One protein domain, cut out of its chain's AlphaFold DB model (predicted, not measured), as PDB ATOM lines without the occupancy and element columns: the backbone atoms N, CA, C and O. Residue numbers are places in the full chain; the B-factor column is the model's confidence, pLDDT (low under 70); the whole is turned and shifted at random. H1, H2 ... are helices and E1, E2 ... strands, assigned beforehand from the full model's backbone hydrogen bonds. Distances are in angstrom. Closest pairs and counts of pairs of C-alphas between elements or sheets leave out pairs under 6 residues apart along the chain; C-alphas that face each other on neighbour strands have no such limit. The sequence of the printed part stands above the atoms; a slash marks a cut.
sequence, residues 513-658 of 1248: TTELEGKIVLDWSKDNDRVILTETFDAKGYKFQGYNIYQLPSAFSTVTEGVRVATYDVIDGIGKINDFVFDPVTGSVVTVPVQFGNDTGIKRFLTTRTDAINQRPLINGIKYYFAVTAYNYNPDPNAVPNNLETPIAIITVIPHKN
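What this domain is: This is residues 513 to 658 of the 1248 residues of an uncharacterized protein of Ignavibacteriae bacterium (UniProt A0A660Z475). A long, twisted sheet of E3, E4, E8, E9 and E10 makes the core, with a small sheet on it near each end: E1, E2 and E7 partly face to face with it near one end, and the hairpin E5 and E6 crossing it near the other and reaching away to its turn at residues 584 to 587. The single helix H1 only grazes the large sheet. The printed part has 146 residues, with named elements in the order E1 E2 H1 E3 E4 E5 E6 E7 E8 E9 E10; the three sheets are antiparallel, the small one in the order E1 E2 E7 and the large one branched at E8. The class is mostly strand, though under half of the residues are in named elements. The whole is compact, with a radius of gyration of the C-alphas of 16.7 A, and spans 52 by 41 by 24 A.

How they stand to each other: Begin with E1, residues 513 to 516, and E2, residues 519 to 523, a hairpin with N 514 and O 521 at 2.9 A. On the other side of E2 look for E7, residues 605 to 608, where N 522 and O 606 are 2.9 A apart. Next comes H1, residues 528 to 535; it only grazes the large sheet with residues 533 to 535, and each of its O i to N i+4 pairs is within hydrogen-bond range. Its closest C-alpha pair to E3, residues 542 to 552, is Glu 535 and Phe 544, 5.6 A. E3 bends by 63 degrees at residue 545, with E4, residues 563 to 569, on one side (N 549 and O 566, 2.9 A) and E8, residues 624 to 633, on the other (N 548 and O 629, 2.9 A). On one side of E8 lies E3, and on the other side find E9, residues 643 to 645, with N 632 and O 644 at 3.0 A, and E10, residues 651 to 653, with N 626 and O 651 at 2.9 A. E5, residues 576 to 583, and E6, residues 588 to 596, form a hairpin (N 581 and O 590, 2.8 A), and E5 bends by 67 degrees at residue 580. The three sheets are a stack of sheets, face to face in turn: the strands of E1 E2 E7 stand at 30 degrees to those of the large sheet, those of E5 E6 at 86 degrees.

Where its parts are: Find C-alpha 513 at (-30.627, -1.411, -2.448), where E1 begins. E3 runs 27.2 A from C-alpha 542 at (-6.061, -12.944, -13.247), and E8 runs back beside it for 30.0 A; E6 measures 22.2 A, E5 18.1 A and E4 17.7 A. E10 ends at C-alpha 653, (-36.395, -4.406, -5.952).

The domain as a whole: The two C-alphas farthest apart are those of Ser 588 and Asn 658, 53.4 A. The printed part has no cut, and its one long link, 15 residues, joins E7 to E8. The mean pLDDT of the printed part is 88.4; look at residues 584 and 587 for the values under 70.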
ATOM      1  N   THR A 513     -29.664  -2.067  -1.558       92.94
ATOM      2  CA  THR A 513     -30.627  -1.411  -2.448       92.94
ATOM      3  C   THR A 513     -31.515  -0.423  -1.727       92.94
ATOM      4  O   THR A 513     -32.033  -0.738  -0.654       92.94
ATOM      5  N   THR A 514     -31.792   0.698  -2.387       91.44
ATOM      6  CA  THR A 514     -32.752   1.700  -1.914       91.44
ATOM      7  C   THR A 514     -33.848   1.919  -2.951       91.44
ATOM      8  O   THR A 514     -33.595   2.243  -4.115       91.44
ATOM      9  N   GLU A 515     -35.091   1.736  -2.509       91.38
ATOM     10  CA  GLU A 515     -36.307   1.834  -3.314       91.38
ATOM     11  C   GLU A 515     -36.947   3.219  -3.130       91.38
ATOM     12  O   GLU A 515     -37.407   3.582  -2.048       91.38
ATOM     13  N   LEU A 516     -36.969   4.018  -4.199       90.38
ATOM     14  CA  LEU A 516     -37.453   5.402  -4.201       90.38
ATOM     15  C   LEU A 516     -38.536   5.602  -5.276       90.38
ATOM     16  O   LEU A 516     -38.813   4.724  -6.100       90.38
ATOM     17  N   GLU A 517     -39.172   6.779  -5.292       90.31
ATOM     18  CA  GLU A 517     -40.267   7.058  -6.228       90.31
ATOM     19  C   GLU A 517     -39.765   7.063  -7.681       90.31
ATOM     20  O   GLU A 517     -39.080   7.991  -8.126       90.31
ATOM     21  N   GLY A 518     -40.113   6.009  -8.431       91.06
ATOM     22  CA  GLY A 518     -39.670   5.795  -9.810       91.06
ATOM     23  C   GLY A 518     -38.148   5.726  -9.951       91.06
ATOM     24  O   GLY A 518     -37.621   6.107 -10.997       91.06
ATOM     25  N   LYS A 519     -37.439   5.331  -8.888       93.25
ATOM     26  CA  LYS A 519     -35.976   5.344  -8.812       93.25
ATOM     27  C   LYS A 519     -35.478   4.186  -7.948       93.25
ATOM     28  O   LYS A 519     -36.085   3.867  -6.933       93.25
ATOM     29  N   ILE A 520     -34.371   3.581  -8.356       94.69
ATOM     30  CA  ILE A 520     -33.662   2.539  -7.608       94.69
ATOM     31  C   ILE A 520     -32.206   2.972  -7.483       94.69
ATOM     32  O   ILE A 520     -31.634   3.463  -8.462       94.69
ATOM     33  N   VAL A 521     -31.628   2.772  -6.301       93.75
ATOM     34  CA  VAL A 521     -30.186   2.873  -6.054       93.75
ATOM     35  C   VAL A 521     -29.670   1.478  -5.712       93.75
ATOM     36  O   VAL A 521     -30.247   0.806  -4.860       93.75
ATOM     37  N   LEU A 522     -28.623   1.039  -6.405       95.38
ATOM     38  CA  LEU A 522     -27.831  -0.146  -6.081       95.38
ATOM     39  C   LEU A 522     -26.475   0.346  -5.582       95.38
ATOM     40  O   LEU A 522     -25.858   1.151  -6.272       95.38
ATOM     41  N   ASP A 523     -26.016  -0.123  -4.429       92.88
ATOM     42  CA  ASP A 523     -24.768   0.318  -3.798       92.88
ATOM     43  C   ASP A 523     -24.027  -0.886  -3.212       92.88
ATOM     44  O   ASP A 523     -24.560  -1.578  -2.341       92.88
ATOM     45  N   TRP A 524     -22.811  -1.134  -3.699       94.31
ATOM     46  CA  TRP A 524     -21.935  -2.218  -3.250       94.31
ATOM     47  C   TRP A 524     -20.642  -1.730  -2.594       94.31
ATOM     48  O   TRP A 524     -19.673  -2.475  -2.506       94.31
ATOM     49  N   SER A 525     -20.638  -0.489  -2.107       88.62
ATOM     50  CA  SER A 525     -19.513   0.107  -1.379       88.62
ATOM     51  C   SER A 525     -19.565  -0.097   0.141       88.62
ATOM     52  O   SER A 525     -18.547   0.040   0.811       88.62
ATOM     53  N   LYS A 526     -20.741  -0.425   0.703       85.19
ATOM     54  CA  LYS A 526     -20.978  -0.395   2.162       85.19
ATOM     55  C   LYS A 526     -20.136  -1.384   2.973       85.19
ATOM     56  O   LYS A 526     -19.969  -1.184   4.174       85.19
ATOM     57  N   ASP A 527     -19.659  -2.458   2.350       85.00
ATOM     58  CA  ASP A 527     -18.742  -3.426   2.959       85.00
ATOM     59  C   ASP A 527     -17.335  -3.190   2.392       85.00
ATOM     60  O   ASP A 527     -16.982  -3.717   1.336       85.00
ATOM     61  N   ASN A 528     -16.556  -2.343   3.068       81.06
ATOM     62  CA  ASN A 528     -15.241  -1.921   2.586       81.06
ATOM     63  C   ASN A 528     -14.240  -3.084   2.514       81.06
ATOM     64  O   ASN A 528     -13.466  -3.168   1.564       81.06
ATOM     65  N   ASP A 529     -14.296  -4.023   3.464       80.88
ATOM     66  CA  ASP A 529     -13.450  -5.221   3.439       80.88
ATOM     67  C   ASP A 529     -13.768  -6.069   2.204       80.88
ATOM     68  O   ASP A 529     -12.866  -6.557   1.521       80.88
ATOM     69  N   ARG A 530     -15.059  -6.210   1.863       86.81
ATOM     70  CA  ARG A 530     -15.473  -6.887   0.631       86.81
ATOM     71  C   ARG A 530     -14.979  -6.164  -0.617       86.81
ATOM     72  O   ARG A 530     -14.514  -6.837  -1.531       86.81
ATOM     73  N   VAL A 531     -15.095  -4.837  -0.665       87.75
ATOM     74  CA  VAL A 531     -14.621  -4.022  -1.792       87.75
ATOM     75  C   VAL A 531     -13.128  -4.234  -2.013       87.75
ATOM     76  O   VAL A 531     -12.733  -4.567  -3.126       87.75
ATOM     77  N   ILE A 532     -12.319  -4.131  -0.953       82.75
ATOM     78  CA  ILE A 532     -10.871  -4.358  -1.019       82.75
ATOM     79  C   ILE A 532     -10.589  -5.770  -1.538       82.75
ATOM     80  O   ILE A 532      -9.894  -5.919  -2.536       82.75
ATOM     81  N   LEU A 533     -11.201  -6.803  -0.947       86.00
ATOM     82  CA  LEU A 533     -11.017  -8.195  -1.380       86.00
ATOM     83  C   LEU A 533     -11.370  -8.433  -2.858       86.00
ATOM     84  O   LEU A 533     -10.775  -9.306  -3.492       86.00
ATOM     85  N   THR A 534     -12.355  -7.713  -3.398       90.88
ATOM     86  CA  THR A 534     -12.754  -7.815  -4.807       90.88
ATOM     87  C   THR A 534     -11.808  -7.044  -5.728       90.88
ATOM     88  O   THR A 534     -11.391  -7.591  -6.747       90.88
ATOM     89  N   GLU A 535     -11.468  -5.799  -5.393       90.31
ATOM     90  CA  GLU A 535     -10.726  -4.884  -6.275       90.31
ATOM     91  C   GLU A 535      -9.210  -5.105  -6.242       90.31
ATOM     92  O   GLU A 535      -8.535  -4.830  -7.229       90.31
ATOM     93  N   THR A 536      -8.668  -5.675  -5.159       86.12
ATOM     94  CA  THR A 536      -7.258  -6.096  -5.081       86.12
ATOM     95  C   THR A 536      -7.059  -7.563  -5.462       86.12
ATOM     96  O   THR A 536      -6.007  -8.137  -5.176       86.12
ATOM     97  N   PHE A 537      -8.070  -8.211  -6.050       89.38
ATOM     98  CA  PHE A 537      -7.979  -9.617  -6.428       89.38
ATOM     99  C   PHE A 537      -6.893  -9.827  -7.494       89.38
ATOM    100  O   PHE A 537      -7.004  -9.319  -8.612       89.38
ATOM    101  N   ASP A 538      -5.883 -10.627  -7.149       88.12
ATOM    102  CA  ASP A 538      -4.837 -11.111  -8.048       88.12
ATOM    103  C   ASP A 538      -4.523 -12.574  -7.714       88.12
ATOM    104  O   ASP A 538      -3.975 -12.896  -6.657       88.12
ATOM    105  N   ALA A 539      -4.912 -13.482  -8.607       84.94
ATOM    106  CA  ALA A 539      -4.611 -14.899  -8.465       84.94
ATOM    107  C   ALA A 539      -4.315 -15.527  -9.826       84.94
ATOM    108  O   ALA A 539      -5.095 -15.405 -10.770       84.94
ATOM    109  N   LYS A 540      -3.194 -16.253  -9.925       84.06
ATOM    110  CA  LYS A 540      -2.778 -16.981 -11.141       84.06
ATOM    111  C   LYS A 540      -2.722 -16.095 -12.399       84.06
ATOM    112  O   LYS A 540      -3.003 -16.559 -13.501       84.06
ATOM    113  N   GLY A 541      -2.379 -14.816 -12.226       87.19
ATOM    114  CA  GLY A 541      -2.307 -13.825 -13.303       87.19
ATOM    115  C   GLY A 541      -3.648 -13.208 -13.708       87.19
ATOM    116  O   GLY A 541      -3.667 -12.395 -14.627       87.19
ATOM    117  N   TYR A 542      -4.754 -13.569 -13.048       91.12
ATOM    118  CA  TYR A 542      -6.061 -12.944 -13.247       91.12
ATOM    119  C   TYR A 542      -6.243 -11.806 -12.247       91.12
ATOM    120  O   TYR A 542      -6.464 -12.052 -11.059       91.12
ATOM    121  N   LYS A 543      -6.182 -10.572 -12.744       92.50
ATOM    122  CA  LYS A 543      -6.327  -9.348 -11.948       92.50
ATOM    123  C   LYS A 543      -7.719  -8.755 -12.115       92.50
ATOM    124  O   LYS A 543      -8.281  -8.839 -13.206       92.50
ATOM    125  N   PHE A 544      -8.292  -8.189 -11.057       93.38
ATOM    126  CA  PHE A 544      -9.557  -7.453 -11.145       93.38
ATOM    127  C   PHE A 544      -9.514  -6.399 -12.264       93.38
ATOM    128  O   PHE A 544      -8.544  -5.656 -12.371       93.38
ATOM    129  N   GLN A 545     -10.573  -6.336 -13.079       94.25
ATOM    130  CA  GLN A 545     -10.675  -5.397 -14.201       94.25
ATOM    131  C   GLN A 545     -11.912  -4.495 -14.118       94.25
ATOM    132  O   GLN A 545     -11.902  -3.386 -14.650       94.25
ATOM    133  N   GLY A 546     -12.989  -4.929 -13.458       94.50
ATOM    134  CA  GLY A 546     -14.158  -4.072 -13.291       94.50
ATOM    135  C   GLY A 546     -15.421  -4.769 -12.802       94.50
ATOM    136  O   GLY A 546     -15.431  -5.950 -12.458       94.50
ATOM    137  N   TYR A 547     -16.514  -4.011 -12.821       96.38
ATOM    138  CA  TYR A 547     -17.866  -4.446 -12.494       96.38
ATOM    139  C   TYR A 547     -18.789  -4.412 -13.711       96.38
ATOM    140  O   TYR A 547     -18.743  -3.477 -14.511       96.38
ATOM    141  N   ASN A 548     -19.705  -5.376 -13.800       96.25
ATOM    142  CA  ASN A 548     -20.844  -5.340 -14.715       96.25
ATOM    143  C   ASN A 548     -22.153  -5.266 -13.919       96.25
ATOM    144  O   ASN A 548     -22.317  -5.910 -12.883       96.25
ATOM    145  N   ILE A 549     -23.114  -4.493 -14.427       96.88
ATOM    146  CA  ILE A 549     -24.442  -4.360 -13.829       96.88
ATOM    147  C   ILE A 549     -25.489  -4.760 -14.857       96.88
ATOM    148  O   ILE A 549     -25.498  -4.256 -15.983       96.88
ATOM    149  N   TYR A 550     -26.410  -5.635 -14.462       97.12
ATOM    150  CA  TYR A 550     -27.456  -6.179 -15.324       97.12
ATOM    151  C   TYR A 550     -28.845  -5.888 -14.769       97.12
ATOM    152  O   TYR A 550     -29.066  -5.981 -13.564       97.12
ATOM    153  N   GLN A 551     -29.800  -5.611 -15.660       97.81
ATOM    154  CA  GLN A 551     -31.229  -5.747 -15.378       97.81
ATOM    155  C   GLN A 551     -31.746  -7.044 -16.015       97.81
ATOM    156  O   GLN A 551     -31.529  -7.287 -17.202       97.81
ATOM    157  N   LEU A 552     -32.460  -7.858 -15.238       95.62
ATOM    158  CA  LEU A 552     -32.927  -9.195 -15.605       95.62
ATOM    159  C   LEU A 552     -34.466  -9.249 -15.743       95.62
ATOM    160  O   LEU A 552     -35.173  -8.537 -15.021       95.62
ATOM    161  N   PRO A 553     -35.023 -10.081 -16.649       87.25
ATOM    162  CA  PRO A 553     -36.475 -10.205 -16.821       87.25
ATOM    163  C   PRO A 553     -37.207 -10.831 -15.628       87.25
ATOM    164  O   PRO A 553     -38.387 -10.545 -15.415       87.25
ATOM    165  N   SER A 554     -36.541 -11.710 -14.874       82.75
ATOM    166  CA  SER A 554     -37.137 -12.446 -13.756       82.75
ATOM    167  C   SER A 554     -36.111 -12.837 -12.686       82.75
ATOM    168  O   SER A 554     -34.908 -12.801 -12.927       82.75
ATOM    169  N   ALA A 555     -36.604 -13.302 -11.531       77.38
ATOM    170  CA  ALA A 555     -35.793 -13.833 -10.429       77.38
ATOM    171  C   ALA A 555     -35.048 -15.147 -10.744       77.38
ATOM    172  O   ALA A 555     -34.315 -15.637  -9.896       77.38
ATOM    173  N   PHE A 556     -35.270 -15.736 -11.923       76.38
ATOM    174  CA  PHE A 556     -34.661 -17.000 -12.355       76.38
ATOM    175  C   PHE A 556     -33.934 -16.856 -13.699       76.38
ATOM    176  O   PHE A 556     -33.589 -17.853 -14.326       76.38
ATOM    177  N   SER A 557     -33.769 -15.620 -14.175       77.62
ATOM    178  CA  SER A 557     -33.148 -15.341 -15.465       77.62
ATOM    179  C   SER A 557     -31.630 -15.452 -15.404       77.62
ATOM    180  O   SER A 557     -31.003 -15.154 -14.392       77.62
ATOM    181  N   THR A 558     -31.040 -15.823 -16.531       78.81
ATOM    182  CA  THR A 558     -29.587 -15.827 -16.746       78.81
ATOM    183  C   THR A 558     -29.104 -14.474 -17.276       78.81
ATOM    184  O   THR A 558     -29.892 -13.688 -17.808       78.81
ATOM    185  N   VAL A 559     -27.793 -14.209 -17.203       80.38
ATOM    186  CA  VAL A 559     -27.179 -12.984 -17.759       80.38
ATOM    187  C   VAL A 559     -27.519 -12.793 -19.240       80.38
ATOM    188  O   VAL A 559     -27.806 -11.678 -19.666       80.38
ATOM    189  N   THR A 560     -27.571 -13.880 -20.018       80.62
ATOM    190  CA  THR A 560     -27.883 -13.843 -21.458       80.62
ATOM    191  C   THR A 560     -29.296 -13.362 -21.786       80.62
ATOM    192  O   THR A 560     -29.548 -12.922 -22.904       80.62
ATOM    193  N   GLU A 561     -30.225 -13.438 -20.831       83.62
ATOM    194  CA  GLU A 561     -31.591 -12.917 -20.978       83.62
ATOM    195  C   GLU A 561     -31.716 -11.465 -20.486       83.62
ATOM    196  O   GLU A 561     -32.744 -10.821 -20.709       83.62
ATOM    197  N   GLY A 562     -30.693 -10.960 -19.790       91.62
ATOM    198  CA  GLY A 562     -30.635  -9.619 -19.226       91.62
ATOM    199  C   GLY A 562     -30.114  -8.558 -20.189       91.62
ATOM    200  O   GLY A 562     -29.597  -8.828 -21.269       91.62
ATOM    201  N   VAL A 563     -30.231  -7.305 -19.755       95.38
ATOM    202  CA  VAL A 563     -29.598  -6.146 -20.388       95.38
ATOM    203  C   VAL A 563     -28.484  -5.670 -19.468       95.38
ATOM    204  O   VAL A 563     -28.757  -5.315 -18.322       95.38
ATOM    205  N   ARG A 564     -27.241  -5.626 -19.961       94.25
ATOM    206  CA  ARG A 564     -26.152  -4.954 -19.243       94.25
ATOM    207  C   ARG A 564     -26.402  -3.450 -19.266       94.25
ATOM    208  O   ARG A 564     -26.426  -2.845 -20.337       94.25
ATOM    209  N   VAL A 565     -26.647  -2.873 -18.098       95.25
ATOM    210  CA  VAL A 565     -27.007  -1.459 -17.938       95.25
ATOM    211  C   VAL A 565     -25.786  -0.565 -17.742       95.25
ATOM    212  O   VAL A 565     -25.844   0.600 -18.121       95.25
ATOM    213  N   ALA A 566     -24.697  -1.103 -17.190       94.44
ATOM    214  CA  ALA A 566     -23.434  -0.397 -17.008       94.44
ATOM    215  C   ALA A 566     -22.262  -1.385 -16.889       94.44
ATOM    216  O   ALA A 566     -22.454  -2.535 -16.482       94.44
ATOM    217  N   THR A 567     -21.072  -0.899 -17.231       94.94
ATOM    218  CA  THR A 567     -19.774  -1.511 -16.936       94.94
ATOM    219  C   THR A 567     -18.886  -0.404 -16.387       94.94
ATOM    220  O   THR A 567     -18.886   0.688 -16.953       94.94
ATOM    221  N   TYR A 568     -18.184  -0.685 -15.295       94.56
ATOM    222  CA  TYR A 568     -17.214   0.220 -14.684       94.56
ATOM    223  C   TYR A 568     -15.895  -0.518 -14.572       94.56
ATOM    224  O   TYR A 568     -15.844  -1.578 -13.954       94.56
ATOM    225  N   ASP A 569     -14.861   0.000 -15.208       93.50
ATOM    226  CA  ASP A 569     -13.583  -0.668 -15.381       93.50
ATOM    227  C   ASP A 569     -12.418   0.247 -15.027       93.50
ATOM    228  O   ASP A 569     -12.533   1.476 -15.058       93.50
ATOM    229  N   VAL A 570     -11.311  -0.386 -14.655       91.56
ATOM    230  CA  VAL A 570     -10.042   0.281 -14.361       91.56
ATOM    231  C   VAL A 570      -9.592   1.101 -15.576       91.56
ATOM    232  O   VAL A 570      -9.757   0.660 -16.709       91.56
ATOM    233  N   ILE A 571      -9.024   2.290 -15.347       90.69
ATOM    234  CA  ILE A 571      -8.471   3.142 -16.410       90.69
ATOM    235  C   ILE A 571      -7.037   2.684 -16.700       90.69
ATOM    236  O   ILE A 571      -6.072   3.217 -16.159       90.69
ATOM    237  N   ASP A 572      -6.893   1.659 -17.537       88.19
ATOM    238  CA  ASP A 572      -5.592   1.067 -17.891       88.19
ATOM    239  C   ASP A 572      -5.404   0.841 -19.405       88.19
ATOM    240  O   ASP A 572      -4.351   0.376 -19.856       88.19
ATOM    241  N   GLY A 573      -6.401   1.214 -20.213       88.94
ATOM    242  CA  GLY A 573      -6.414   1.044 -21.662       88.94
ATOM    243  C   GLY A 573      -6.956  -0.313 -22.123       88.94
ATOM    244  O   GLY A 573      -6.928  -0.600 -23.329       88.94
ATOM    245  N   ILE A 574      -7.446  -1.162 -21.213       88.88
ATOM    246  CA  ILE A 574      -8.024  -2.479 -21.506       88.88
ATOM    247  C   ILE A 574      -9.546  -2.350 -21.674       88.88
ATOM    248  O   ILE A 574     -10.353  -2.841 -20.892       88.88
ATOM    249  N   GLY A 575      -9.972  -1.751 -22.791       85.25
ATOM    250  CA  GLY A 575     -11.405  -1.565 -23.054       85.25
ATOM    251  C   GLY A 575     -12.169  -2.836 -23.474       85.25
ATOM    252  O   GLY A 575     -13.313  -3.048 -23.097       85.25
ATOM    253  N   LYS A 576     -11.603  -3.730 -24.294       91.31
ATOM    254  CA  LYS A 576     -12.308  -4.964 -24.718       91.31
ATOM    255  C   LYS A 576     -11.439  -6.183 -24.530       91.31
ATOM    256  O   LYS A 576     -10.400  -6.298 -25.177       91.31
ATOM    257  N   ILE A 577     -11.940  -7.132 -23.749       91.06
ATOM    258  CA  ILE A 577     -11.308  -8.438 -23.598       91.06
ATOM    259  C   ILE A 577     -11.939  -9.371 -24.613       91.06
ATOM    260  O   ILE A 577     -13.149  -9.612 -24.583       91.06
ATOM    261  N   ASN A 578     -11.113  -9.862 -25.532       87.75
ATOM    262  CA  ASN A 578     -11.534 -10.887 -26.468       87.75
ATOM    263  C   ASN A 578     -11.127 -12.254 -25.947       87.75
ATOM    264  O   ASN A 578      -9.997 -12.419 -25.498       87.75
ATOM    265  N   ASP A 579     -12.016 -13.222 -26.095       84.06
ATOM    266  CA  ASP A 579     -11.769 -14.608 -25.719       84.06
ATOM    267  C   ASP A 579     -12.255 -15.541 -26.834       84.06
ATOM    268  O   ASP A 579     -12.973 -15.128 -27.757       84.06
ATOM    269  N   PHE A 580     -11.825 -16.793 -26.778       78.00
ATOM    270  CA  PHE A 580     -12.274 -17.837 -27.679       78.00
ATOM    271  C   PHE A 580     -13.697 -18.257 -27.318       78.00
ATOM    272  O   PHE A 580     -13.964 -18.811 -26.255       78.00
ATOM    273  N   VAL A 581     -14.626 -18.023 -28.239       76.88
ATOM    274  CA  VAL A 581     -16.020 -18.445 -28.119       76.88
ATOM    275  C   VAL A 581     -16.372 -19.286 -29.329       76.88
ATOM    276  O   VAL A 581     -16.020 -18.969 -30.464       76.88
ATOM    277  N   PHE A 582     -17.097 -20.369 -29.099       75.00
ATOM    278  CA  PHE A 582     -17.663 -21.137 -30.190       75.00
ATOM    279  C   PHE A 582     -18.807 -20.358 -30.851       75.00
ATOM    280  O   PHE A 582     -19.838 -20.111 -30.223       75.00
ATOM    281  N   ASP A 583     -18.646 -19.982 -32.121       77.12
ATOM    282  CA  ASP A 583     -19.716 -19.365 -32.896       77.12
ATOM    283  C   ASP A 583     -20.620 -20.451 -33.500       77.12
ATOM    284  O   ASP A 583     -20.209 -21.166 -34.424       77.12
ATOM    285  N   PRO A 584     -21.878 -20.562 -33.034       65.62
ATOM    286  CA  PRO A 584     -22.805 -21.584 -33.498       65.62
ATOM    287  C   PRO A 584     -23.168 -21.428 -34.981       65.62
ATOM    288  O   PRO A 584     -23.529 -22.411 -35.622       65.62
ATOM    289  N   VAL A 585     -23.063 -20.218 -35.546       70.56
ATOM    290  CA  VAL A 585     -23.431 -19.935 -36.941       70.56
ATOM    291  C   VAL A 585     -22.372 -20.450 -37.908       70.56
ATOM    292  O   VAL A 585     -22.710 -21.008 -38.954       70.56
ATOM    293  N   THR A 586     -21.096 -20.243 -37.586       72.38
ATOM    294  CA  THR A 586     -19.975 -20.714 -38.413       72.38
ATOM    295  C   THR A 586     -19.510 -22.119 -38.040       72.38
ATOM    296  O   THR A 586     -18.794 -22.743 -38.822       72.38
ATOM    297  N   GLY A 587     -19.919 -22.633 -36.875       67.69
ATOM    298  CA  GLY A 587     -19.499 -23.934 -36.364       67.69
ATOM    299  C   GLY A 587     -18.018 -23.977 -35.982       67.69
ATOM    300  O   GLY A 587     -17.401 -25.038 -36.043       67.69
ATOM    301  N   SER A 588     -17.429 -22.820 -35.670       72.50
ATOM    302  CA  SER A 588     -15.994 -22.643 -35.437       72.50
ATOM    303  C   SER A 588     -15.742 -21.820 -34.178       72.50
ATOM    304  O   SER A 588     -16.549 -20.974 -33.800       72.50
ATOM    305  N   VAL A 589     -14.591 -22.038 -33.548       71.75
ATOM    306  CA  VAL A 589     -14.105 -21.173 -32.470       71.75
ATOM    307  C   VAL A 589     -13.627 -19.861 -33.082       71.75
ATOM    308  O   VAL A 589     -12.799 -19.849 -33.994       71.75
ATOM    309  N   VAL A 590     -14.170 -18.753 -32.595       80.31
ATOM    310  CA  VAL A 590     -13.832 -17.396 -33.017       80.31
ATOM    311  C   VAL A 590     -13.404 -16.581 -31.809       80.31
ATOM    312  O   VAL A 590     -13.851 -16.811 -30.691       80.31
ATOM    313  N   THR A 591     -12.547 -15.597 -32.037       82.19
ATOM    314  CA  THR A 591     -12.178 -14.627 -31.007       82.19
ATOM    315  C   THR A 591     -13.170 -13.469 -31.051       82.19
ATOM    316  O   THR A 591     -13.269 -12.778 -32.069       82.19
ATOM    317  N   VAL A 592     -13.925 -13.263 -29.971       84.94
ATOM    318  CA  VAL A 592     -14.941 -12.199 -29.859       84.94
ATOM    319  C   VAL A 592     -14.806 -11.467 -28.528       84.94
ATOM    320  O   VAL A 592     -14.330 -12.063 -27.565       84.94
ATOM    321  N   PRO A 593     -15.233 -10.194 -28.444       87.00
ATOM    322  CA  PRO A 593     -15.257  -9.479 -27.177       87.00
ATOM    323  C   PRO A 593     -16.274 -10.124 -26.231       87.00
ATOM    324  O   PRO A 593     -17.460 -10.201 -26.561       87.00
ATOM    325  N   VAL A 594     -15.803 -10.569 -25.068       86.25
ATOM    326  CA  VAL A 594     -16.624 -11.150 -23.995       86.25
ATOM    327  C   VAL A 594     -16.795 -10.185 -22.823       86.25
ATOM    328  O   VAL A 594     -17.866 -10.160 -22.223       86.25
ATOM    329  N   GLN A 595     -15.825  -9.292 -22.593       90.81
ATOM    330  CA  GLN A 595     -15.962  -8.140 -21.694       90.81
ATOM    331  C   GLN A 595     -15.839  -6.822 -22.459       90.81
ATOM    332  O   GLN A 595     -15.201  -6.738 -23.513       90.81
ATOM    333  N   PHE A 596     -16.510  -5.793 -21.943       90.25
ATOM    334  CA  PHE A 596     -16.692  -4.512 -22.624       90.25
ATOM    335  C   PHE A 596     -16.523  -3.353 -21.633       90.25
ATOM    336  O   PHE A 596     -17.502  -2.705 -21.257       90.25
ATOM    337  N   GLY A 597     -15.283  -3.123 -21.228       88.00
ATOM    338  CA  GLY A 597     -14.840  -1.905 -20.565       88.00
ATOM    339  C   GLY A 597     -14.833  -0.683 -21.494       88.00
ATOM    340  O   GLY A 597     -14.954  -0.794 -22.721       88.00
ATOM    341  N   ASN A 598     -14.755   0.507 -20.905       85.94
ATOM    342  CA  ASN A 598     -14.642   1.776 -21.623       85.94
ATOM    343  C   ASN A 598     -13.620   2.729 -20.972       85.94
ATOM    344  O   ASN A 598     -13.646   3.914 -21.305       85.94
ATOM    345  N   ASP A 599     -12.771   2.233 -20.066       88.56
ATOM    346  CA  ASP A 599     -11.839   3.014 -19.250       88.56
ATOM    347  C   ASP A 599     -12.554   4.173 -18.526       88.56
ATOM    348  O   ASP A 599     -12.096   5.317 -18.521       88.56
ATOM    349  N   THR A 600     -13.749   3.915 -17.975       87.06
ATOM    350  CA  THR A 600     -14.564   4.972 -17.337       87.06
ATOM    351  C   THR A 600     -14.221   5.219 -15.873       87.06
ATOM    352  O   THR A 600     -14.761   6.154 -15.281       87.06
ATOM    353  N   GLY A 601     -13.358   4.389 -15.291       90.69
ATOM    354  CA  GLY A 601     -13.096   4.362 -13.862       90.69
ATOM    355  C   GLY A 601     -14.057   3.448 -13.111       90.69
ATOM    356  O   GLY A 601     -15.119   3.045 -13.605       90.69
ATOM    357  N   ILE A 602     -13.659   3.122 -11.886       93.06
ATOM    358  CA  ILE A 602     -14.436   2.309 -10.964       93.06
ATOM    359  C   ILE A 602     -15.531   3.167 -10.339       93.06
ATOM    360  O   ILE A 602     -15.315   4.299  -9.923       93.06
ATOM    361  N   LYS A 603     -16.731   2.599 -10.248       93.06
ATOM    362  CA  LYS A 603     -17.872   3.186  -9.550       93.06
ATOM    363  C   LYS A 603     -18.578   2.094  -8.769       93.06
ATOM    364  O   LYS A 603     -18.750   0.989  -9.280       93.06
ATOM    365  N   ARG A 604     -18.997   2.399  -7.537       93.25
ATOM    366  CA  ARG A 604     -19.556   1.406  -6.595       93.25
ATOM    367  C   ARG A 604     -21.055   1.545  -6.337       93.25
ATOM    368  O   ARG A 604     -21.598   0.945  -5.411       93.25
ATOM    369  N   PHE A 605     -21.732   2.330  -7.172       93.81
ATOM    370  CA  PHE A 605     -23.178   2.475  -7.138       93.81
ATOM    371  C   PHE A 605     -23.778   2.709  -8.529       93.81
ATOM    372  O   PHE A 605     -23.123   3.168  -9.469       93.81
ATOM    373  N   LEU A 606     -25.072   2.430  -8.658       94.88
ATOM    374  CA  LEU A 606     -25.879   2.774  -9.820       94.88
ATOM    375  C   LEU A 606     -27.222   3.338  -9.365       94.88
ATOM    376  O   LEU A 606     -27.975   2.677  -8.653       94.88
ATOM    377  N   THR A 607     -27.572   4.513  -9.881       93.75
ATOM    378  CA  THR A 607     -28.925   5.064  -9.765       93.75
ATOM    379  C   THR A 607     -29.638   4.953 -11.105       93.75
ATOM    380  O   THR A 607     -29.149   5.451 -12.117       93.75
ATOM    381  N   THR A 608     -30.829   4.351 -11.129       94.94
ATOM    382  CA  THR A 608     -31.643   4.244 -12.348       94.94
ATOM    383  C   THR A 608     -33.088   4.678 -12.129       94.94
ATOM    384  O   THR A 608     -33.699   4.426 -11.092       94.94
ATOM    385  N   ARG A 609     -33.649   5.336 -13.147       95.69
ATOM    386  CA  ARG A 609     -35.080   5.667 -13.275       95.69
ATOM    387  C   ARG A 609     -35.745   4.916 -14.430       95.69
ATOM    388  O   ARG A 609     -36.921   5.144 -14.722       95.69
ATOM    389  N   THR A 610     -34.998   4.034 -15.090       96.00
ATOM    390  CA  THR A 610     -35.380   3.399 -16.350       96.00
ATOM    391  C   THR A 610     -35.404   1.885 -16.194       96.00
ATOM    392  O   THR A 610     -34.441   1.272 -15.744       96.00
ATOM    393  N   ASP A 611     -36.506   1.289 -16.625       95.38
ATOM    394  CA  ASP A 611     -36.620  -0.116 -16.984       95.38
ATOM    395  C   ASP A 611     -35.945  -0.300 -18.353       95.38
ATOM    396  O   ASP A 611     -36.551  -0.021 -19.388       95.38
ATOM    397  N   ALA A 612     -34.670  -0.686 -18.358       95.19
ATOM    398  CA  ALA A 612     -33.843  -0.895 -19.545       95.19
ATOM    399  C   ALA A 612     -34.336  -2.054 -20.429       95.19
ATOM    400  O   ALA A 612     -34.174  -1.990 -21.646       95.19
ATOM    401  N   ILE A 613     -35.007  -3.060 -19.856       93.06
ATOM    402  CA  ILE A 613     -35.615  -4.168 -20.615       93.06
ATOM    403  C   ILE A 613     -36.762  -3.658 -21.490       93.06
ATOM    404  O   ILE A 613     -36.804  -3.924 -22.690       93.06
ATOM    405  N   ASN A 614     -37.697  -2.903 -20.904       90.50
ATOM    406  CA  ASN A 614     -38.862  -2.384 -21.635       90.50
ATOM    407  C   ASN A 614     -38.665  -0.959 -22.185       90.50
ATOM    408  O   ASN A 614     -39.593  -0.402 -22.773       90.50
ATOM    409  N   GLN A 615     -37.491  -0.362 -21.964       93.25
ATOM    410  CA  GLN A 615     -37.107   0.998 -22.359       93.25
ATOM    411  C   GLN A 615     -38.133   2.070 -21.952       93.25
ATOM    412  O   GLN A 615     -38.579   2.888 -22.760       93.25
ATOM    413  N   ARG A 616     -38.539   2.061 -20.679       92.44
ATOM    414  CA  ARG A 616     -39.542   2.989 -20.119       92.44
ATOM    415  C   ARG A 616     -39.183   3.410 -18.691       92.44
ATOM    416  O   ARG A 616     -38.361   2.745 -18.073       92.44
ATOM    417  N   PRO A 617     -39.789   4.470 -18.128       95.62
ATOM    418  CA  PRO A 617     -39.593   4.798 -16.717       95.62
ATOM    419  C   PRO A 617     -40.028   3.657 -15.790       95.62
ATOM    420  O   PRO A 617     -40.985   2.938 -16.096       95.62
ATOM    421  N   LEU A 618     -39.353   3.527 -14.647       92.75
ATOM    422  CA  LEU A 618     -39.745   2.598 -13.589       92.75
ATOM    423  C   LEU A 618     -41.162   2.904 -13.088       92.75
ATOM    424  O   LEU A 618     -41.569   4.062 -12.961       92.75
ATOM    425  N   ILE A 619     -41.915   1.849 -12.787       88.81
ATOM    426  CA  ILE A 619     -43.292   1.930 -12.304       88.81
ATOM    427  C   ILE A 619     -43.318   1.455 -10.857       88.81
ATOM    428  O   ILE A 619     -42.921   0.332 -10.559       88.81
ATOM    429  N   ASN A 620     -43.838   2.298  -9.967       87.44
ATOM    430  CA  ASN A 620     -43.908   1.955  -8.555       87.44
ATOM    431  C   ASN A 620     -44.791   0.725  -8.289       87.44
ATOM    432  O   ASN A 620     -45.880   0.604  -8.857       87.44
ATOM    433  N   GLY A 621     -44.361  -0.134  -7.364       78.12
ATOM    434  CA  GLY A 621     -45.100  -1.324  -6.933       78.12
ATOM    435  C   GLY A 621     -44.961  -2.549  -7.846       78.12
ATOM    436  O   GLY A 621     -45.656  -3.541  -7.618       78.12
ATOM    437  N   ILE A 622     -44.095  -2.494  -8.865       82.88
ATOM    438  CA  ILE A 622     -43.727  -3.628  -9.730       82.88
ATOM    439  C   ILE A 622     -42.316  -4.101  -9.370       82.88
ATOM    440  O   ILE A 622     -41.476  -3.283  -9.000       82.88
ATOM    441  N   LYS A 623     -42.059  -5.409  -9.476       87.62
ATOM    442  CA  LYS A 623     -40.736  -5.991  -9.232       87.62
ATOM    443  C   LYS A 623     -39.795  -5.775 -10.411       87.62
ATOM    444  O   LYS A 623     -40.166  -6.004 -11.561       87.62
ATOM    445  N   TYR A 624     -38.558  -5.430 -10.098       94.06
ATOM    446  CA  TYR A 624     -37.432  -5.403 -11.018       94.06
ATOM    447  C   TYR A 624     -36.307  -6.265 -10.457       94.06
ATOM    448  O   TYR A 624     -36.180  -6.409  -9.242       94.06
ATOM    449  N   TYR A 625     -35.509  -6.844 -11.349       95.31
ATOM    450  CA  TYR A 625     -34.449  -7.778 -10.990       95.31
ATOM    451  C   TYR A 625     -33.120  -7.238 -11.505       95.31
ATOM    452  O   TYR A 625     -33.023  -6.886 -12.681       95.31
ATOM    453  N   PHE A 626     -32.119  -7.152 -10.637       97.56
ATOM    454  CA  PHE A 626     -30.779  -6.674 -10.972       97.56
ATOM    455  C   PHE A 626     -29.714  -7.655 -10.495       97.56
ATOM    456  O   PHE A 626     -29.972  -8.471  -9.617       97.56
ATOM    457  N   ALA A 627     -28.518  -7.565 -11.061       96.31
ATOM    458  CA  ALA A 627     -27.329  -8.238 -10.555       96.31
ATOM    459  C   ALA A 627     -26.110  -7.337 -10.766       96.31
ATOM    460  O   ALA A 627     -26.051  -6.610 -11.761       96.31
ATOM    461  N   VAL A 628     -25.157  -7.400  -9.838       97.19
ATOM    462  CA  VAL A 628     -23.836  -6.770  -9.952       97.19
ATOM    463  C   VAL A 628     -22.800  -7.879  -9.840       97.19
ATOM    464  O   VAL A 628     -22.890  -8.719  -8.945       97.19
ATOM    465  N   THR A 629     -21.847  -7.899 -10.757       96.19
ATOM    466  CA  THR A 629     -20.768  -8.890 -10.831       96.19
ATOM    467  C   THR A 629     -19.437  -8.169 -10.947       96.19
ATOM    468  O   THR A 629     -19.384  -7.039 -11.434       96.19
ATOM    469  N   ALA A 630     -18.365  -8.814 -10.498       96.50
ATOM    470  CA  ALA A 630     -16.997  -8.384 -10.751       96.50
ATOM    471  C   ALA A 630     -16.367  -9.310 -11.796       96.50
ATOM    472  O   ALA A 630     -16.739 -10.481 -11.887       96.50
ATOM    473  N   TYR A 631     -15.421  -8.805 -12.581       95.19
ATOM    474  CA  TYR A 631     -14.666  -9.616 -13.528       95.19
ATOM    475  C   TYR A 631     -13.169  -9.324 -13.453       95.19
ATOM    476  O   TYR A 631     -12.747  -8.237 -13.054       95.19
ATOM    477  N   ASN A 632     -12.370 -10.325 -13.812       94.88
ATOM    478  CA  ASN A 632     -10.917 -10.236 -13.888       94.88
ATOM    479  C   ASN A 632     -10.409 -10.474 -15.311       94.88
ATOM    480  O   ASN A 632     -11.163 -10.878 -16.196       94.88
ATOM    481  N   TYR A 633      -9.123 -10.224 -15.521       94.19
ATOM    482  CA  TYR A 633      -8.449 -10.411 -16.794       94.19
ATOM    483  C   TYR A 633      -7.038 -10.963 -16.599       94.19
ATOM    484  O   TYR A 633      -6.312 -10.534 -15.702       94.19
ATOM    485  N   ASN A 634      -6.650 -11.901 -17.461       92.44
ATOM    486  CA  ASN A 634      -5.292 -12.396 -17.603       92.44
ATOM    487  C   ASN A 634      -4.782 -12.096 -19.026       92.44
ATOM    488  O   ASN A 634      -5.347 -12.606 -19.995       92.44
ATOM    489  N   PRO A 635      -3.718 -11.289 -19.187       89.81
ATOM    490  CA  PRO A 635      -3.186 -10.932 -20.499       89.81
ATOM    491  C   PRO A 635      -2.380 -12.049 -21.189       89.81
ATOM    492  O   PRO A 635      -1.928 -11.841 -22.320       89.81
ATOM    493  N   ASP A 636      -2.159 -13.209 -20.552       84.81
ATOM    494  CA  ASP A 636      -1.496 -14.357 -21.184       84.81
ATOM    495  C   ASP A 636      -2.333 -14.876 -22.372       84.81
ATOM    496  O   ASP A 636      -3.483 -15.280 -22.189       84.81
ATOM    497  N   PRO A 637      -1.784 -14.925 -23.602       76.12
ATOM    498  CA  PRO A 637      -2.503 -15.433 -24.772       76.12
ATOM    499  C   PRO A 637      -2.899 -16.918 -24.683       76.12
ATOM    500  O   PRO A 637      -3.683 -17.370 -25.516       76.12
ATOM    501  N   ASN A 638      -2.347 -17.678 -23.730       72.50
ATOM    502  CA  ASN A 638      -2.697 -19.079 -23.487       72.50
ATOM    503  C   ASN A 638      -3.735 -19.256 -22.368       72.50
ATOM    504  O   ASN A 638      -4.203 -20.376 -22.160       72.50
ATOM    505  N   ALA A 639      -4.096 -18.188 -21.650       76.25
ATOM    506  CA  ALA A 639      -5.175 -18.232 -20.673       76.25
ATOM    507  C   ALA A 639      -6.508 -18.389 -21.413       76.25
ATOM    508  O   ALA A 639      -6.904 -17.515 -22.180       76.25
ATOM    509  N   VAL A 640      -7.198 -19.513 -21.213       71.94
ATOM    510  CA  VAL A 640      -8.527 -19.746 -21.788       71.94
ATOM    511  C   VAL A 640      -9.414 -20.395 -20.714       71.94
ATOM    512  O   VAL A 640      -9.067 -21.477 -20.241       71.94
ATOM    513  N   PRO A 641     -10.510 -19.741 -20.282       79.19
ATOM    514  CA  PRO A 641     -10.864 -18.361 -20.614       79.19
ATOM    515  C   PRO A 641      -9.853 -17.364 -20.025       79.19
ATOM    516  O   PRO A 641      -9.315 -17.588 -18.943       79.19
ATOM    517  N   ASN A 642      -9.601 -16.243 -20.696       87.12
ATOM    518  CA  ASN A 642      -8.671 -15.206 -20.208       87.12
ATOM    519  C   ASN A 642      -9.323 -14.193 -19.256       87.12
ATOM    520  O   ASN A 642      -8.700 -13.219 -18.846       87.12
ATOM    521  N   ASN A 643     -10.588 -14.403 -18.919       91.75
ATOM    522  CA  ASN A 643     -11.358 -13.587 -17.994       91.75
ATOM    523  C   ASN A 643     -12.392 -14.468 -17.296       91.75
ATOM    524  O   ASN A 643     -12.907 -15.426 -17.875       91.75
ATOM    525  N   LEU A 644     -12.711 -14.124 -16.058       89.62
ATOM    526  CA  LEU A 644     -13.754 -14.765 -15.274       89.62
ATOM    527  C   LEU A 644     -14.620 -13.684 -14.645       89.62
ATOM    528  O   LEU A 644     -14.115 -12.711 -14.089       89.62
ATOM    529  N   GLU A 645     -15.930 -13.881 -14.711       92.25
ATOM    530  CA  GLU A 645     -16.928 -13.007 -14.104       92.25
ATOM    531  C   GLU A 645     -17.652 -13.765 -12.997       92.25
ATOM    532  O   GLU A 645     -18.018 -14.934 -13.159       92.25
ATOM    533  N   THR A 646     -17.842 -13.116 -11.853       89.69
ATOM    534  CA  THR A 646     -18.480 -13.750 -10.707       89.69
ATOM    535  C   THR A 646     -19.921 -14.153 -11.047       89.69
ATOM    536  O   THR A 646     -20.632 -13.372 -11.687       89.69
ATOM    537  N   PRO A 647     -20.404 -15.333 -10.608       84.19
ATOM    538  CA  PRO A 647     -21.798 -15.722 -10.804       84.19
ATOM    539  C   PRO A 647     -22.785 -14.673 -10.275       84.19
ATOM    540  O   PRO A 647     -22.569 -14.073  -9.221       84.19
ATOM    541  N   ILE A 648     -23.894 -14.467 -10.991       84.12
ATOM    542  CA  ILE A 648     -24.901 -13.474 -10.600       84.12
ATOM    543  C   ILE A 648     -25.642 -13.860  -9.317       84.12
ATOM    544  O   ILE A 648     -26.151 -14.971  -9.181       84.12
ATOM    545  N   ALA A 649     -25.813 -12.882  -8.428       86.31
ATOM    546  CA  ALA A 649     -26.808 -12.909  -7.363       86.31
ATOM    547  C   ALA A 649     -27.970 -11.983  -7.748       86.31
ATOM    548  O   ALA A 649     -27.780 -10.777  -7.918       86.31
ATOM    549  N   ILE A 650     -29.174 -12.541  -7.927       88.25
ATOM    550  CA  ILE A 650     -30.328 -11.767  -8.400       88.25
ATOM    551  C   ILE A 650     -30.980 -11.016  -7.240       88.25
ATOM    552  O   ILE A 650     -31.496 -11.604  -6.291       88.25
ATOM    553  N   ILE A 651     -31.021  -9.698  -7.374       93.69
ATOM    554  CA  ILE A 651     -31.563  -8.752  -6.410       93.69
ATOM    555  C   ILE A 651     -32.942  -8.311  -6.894       93.69
ATOM    556  O   ILE A 651     -33.081  -7.799  -8.005       93.69
ATOM    557  N   THR A 652     -33.972  -8.512  -6.073       91.69
ATOM    558  CA  THR A 652     -35.343  -8.074  -6.383       91.69
ATOM    559  C   THR A 652     -35.636  -6.755  -5.686       91.69
ATOM    560  O   THR A 652     -35.521  -6.684  -4.469       91.69
ATOM    561  N   VAL A 653     -36.076  -5.755  -6.446       92.81
ATOM    562  CA  VAL A 653     -36.395  -4.406  -5.952       92.81
ATOM    563  C   VAL A 653     -37.755  -3.934  -6.457       92.81
ATOM    564  O   VAL A 653     -38.169  -4.262  -7.572       92.81
ATOM    565  N   ILE A 654     -38.465  -3.158  -5.645       90.56
ATOM    566  CA  ILE A 654     -39.800  -2.625  -5.922       90.56
ATOM    567  C   ILE A 654     -39.789  -1.109  -5.677       90.56
ATOM    568  O   ILE A 654     -40.020  -0.673  -4.555       90.56
ATOM    569  N   PRO A 655     -39.581  -0.258  -6.701       91.88
ATOM    570  CA  PRO A 655     -39.608   1.187  -6.504       91.88
ATOM    571  C   PRO A 655     -40.969   1.611  -5.948       91.88
ATOM    572  O   PRO A 655     -42.018   1.064  -6.310       91.88
ATOM    573  N   HIS A 656     -40.975   2.586  -5.050       89.00
ATOM    574  CA  HIS A 656     -42.188   3.019  -4.376       89.00
ATOM    575  C   HIS A 656     -42.060   4.452  -3.865       89.00
ATOM    576  O   HIS A 656     -40.971   4.995  -3.724       89.00
ATOM    577  N   LYS A 657     -43.192   5.093  -3.564       88.38
ATOM    578  CA  LYS A 657     -43.170   6.377  -2.846       88.38
ATOM    579  C   LYS A 657     -42.570   6.194  -1.458       88.38
ATOM    580  O   LYS A 657     -42.617   5.087  -0.938       88.38
ATOM    581  N   ASN A 658     -42.100   7.259  -0.819       88.31
ATOM    582  CA  ASN A 658     -41.692   7.181   0.587       88.31
ATOM    583  C   ASN A 658     -42.811   6.569   1.442       88.31
ATOM    584  O   ASN A 658     -44.001   6.788   1.175       88.31
TER     585      ASN A 658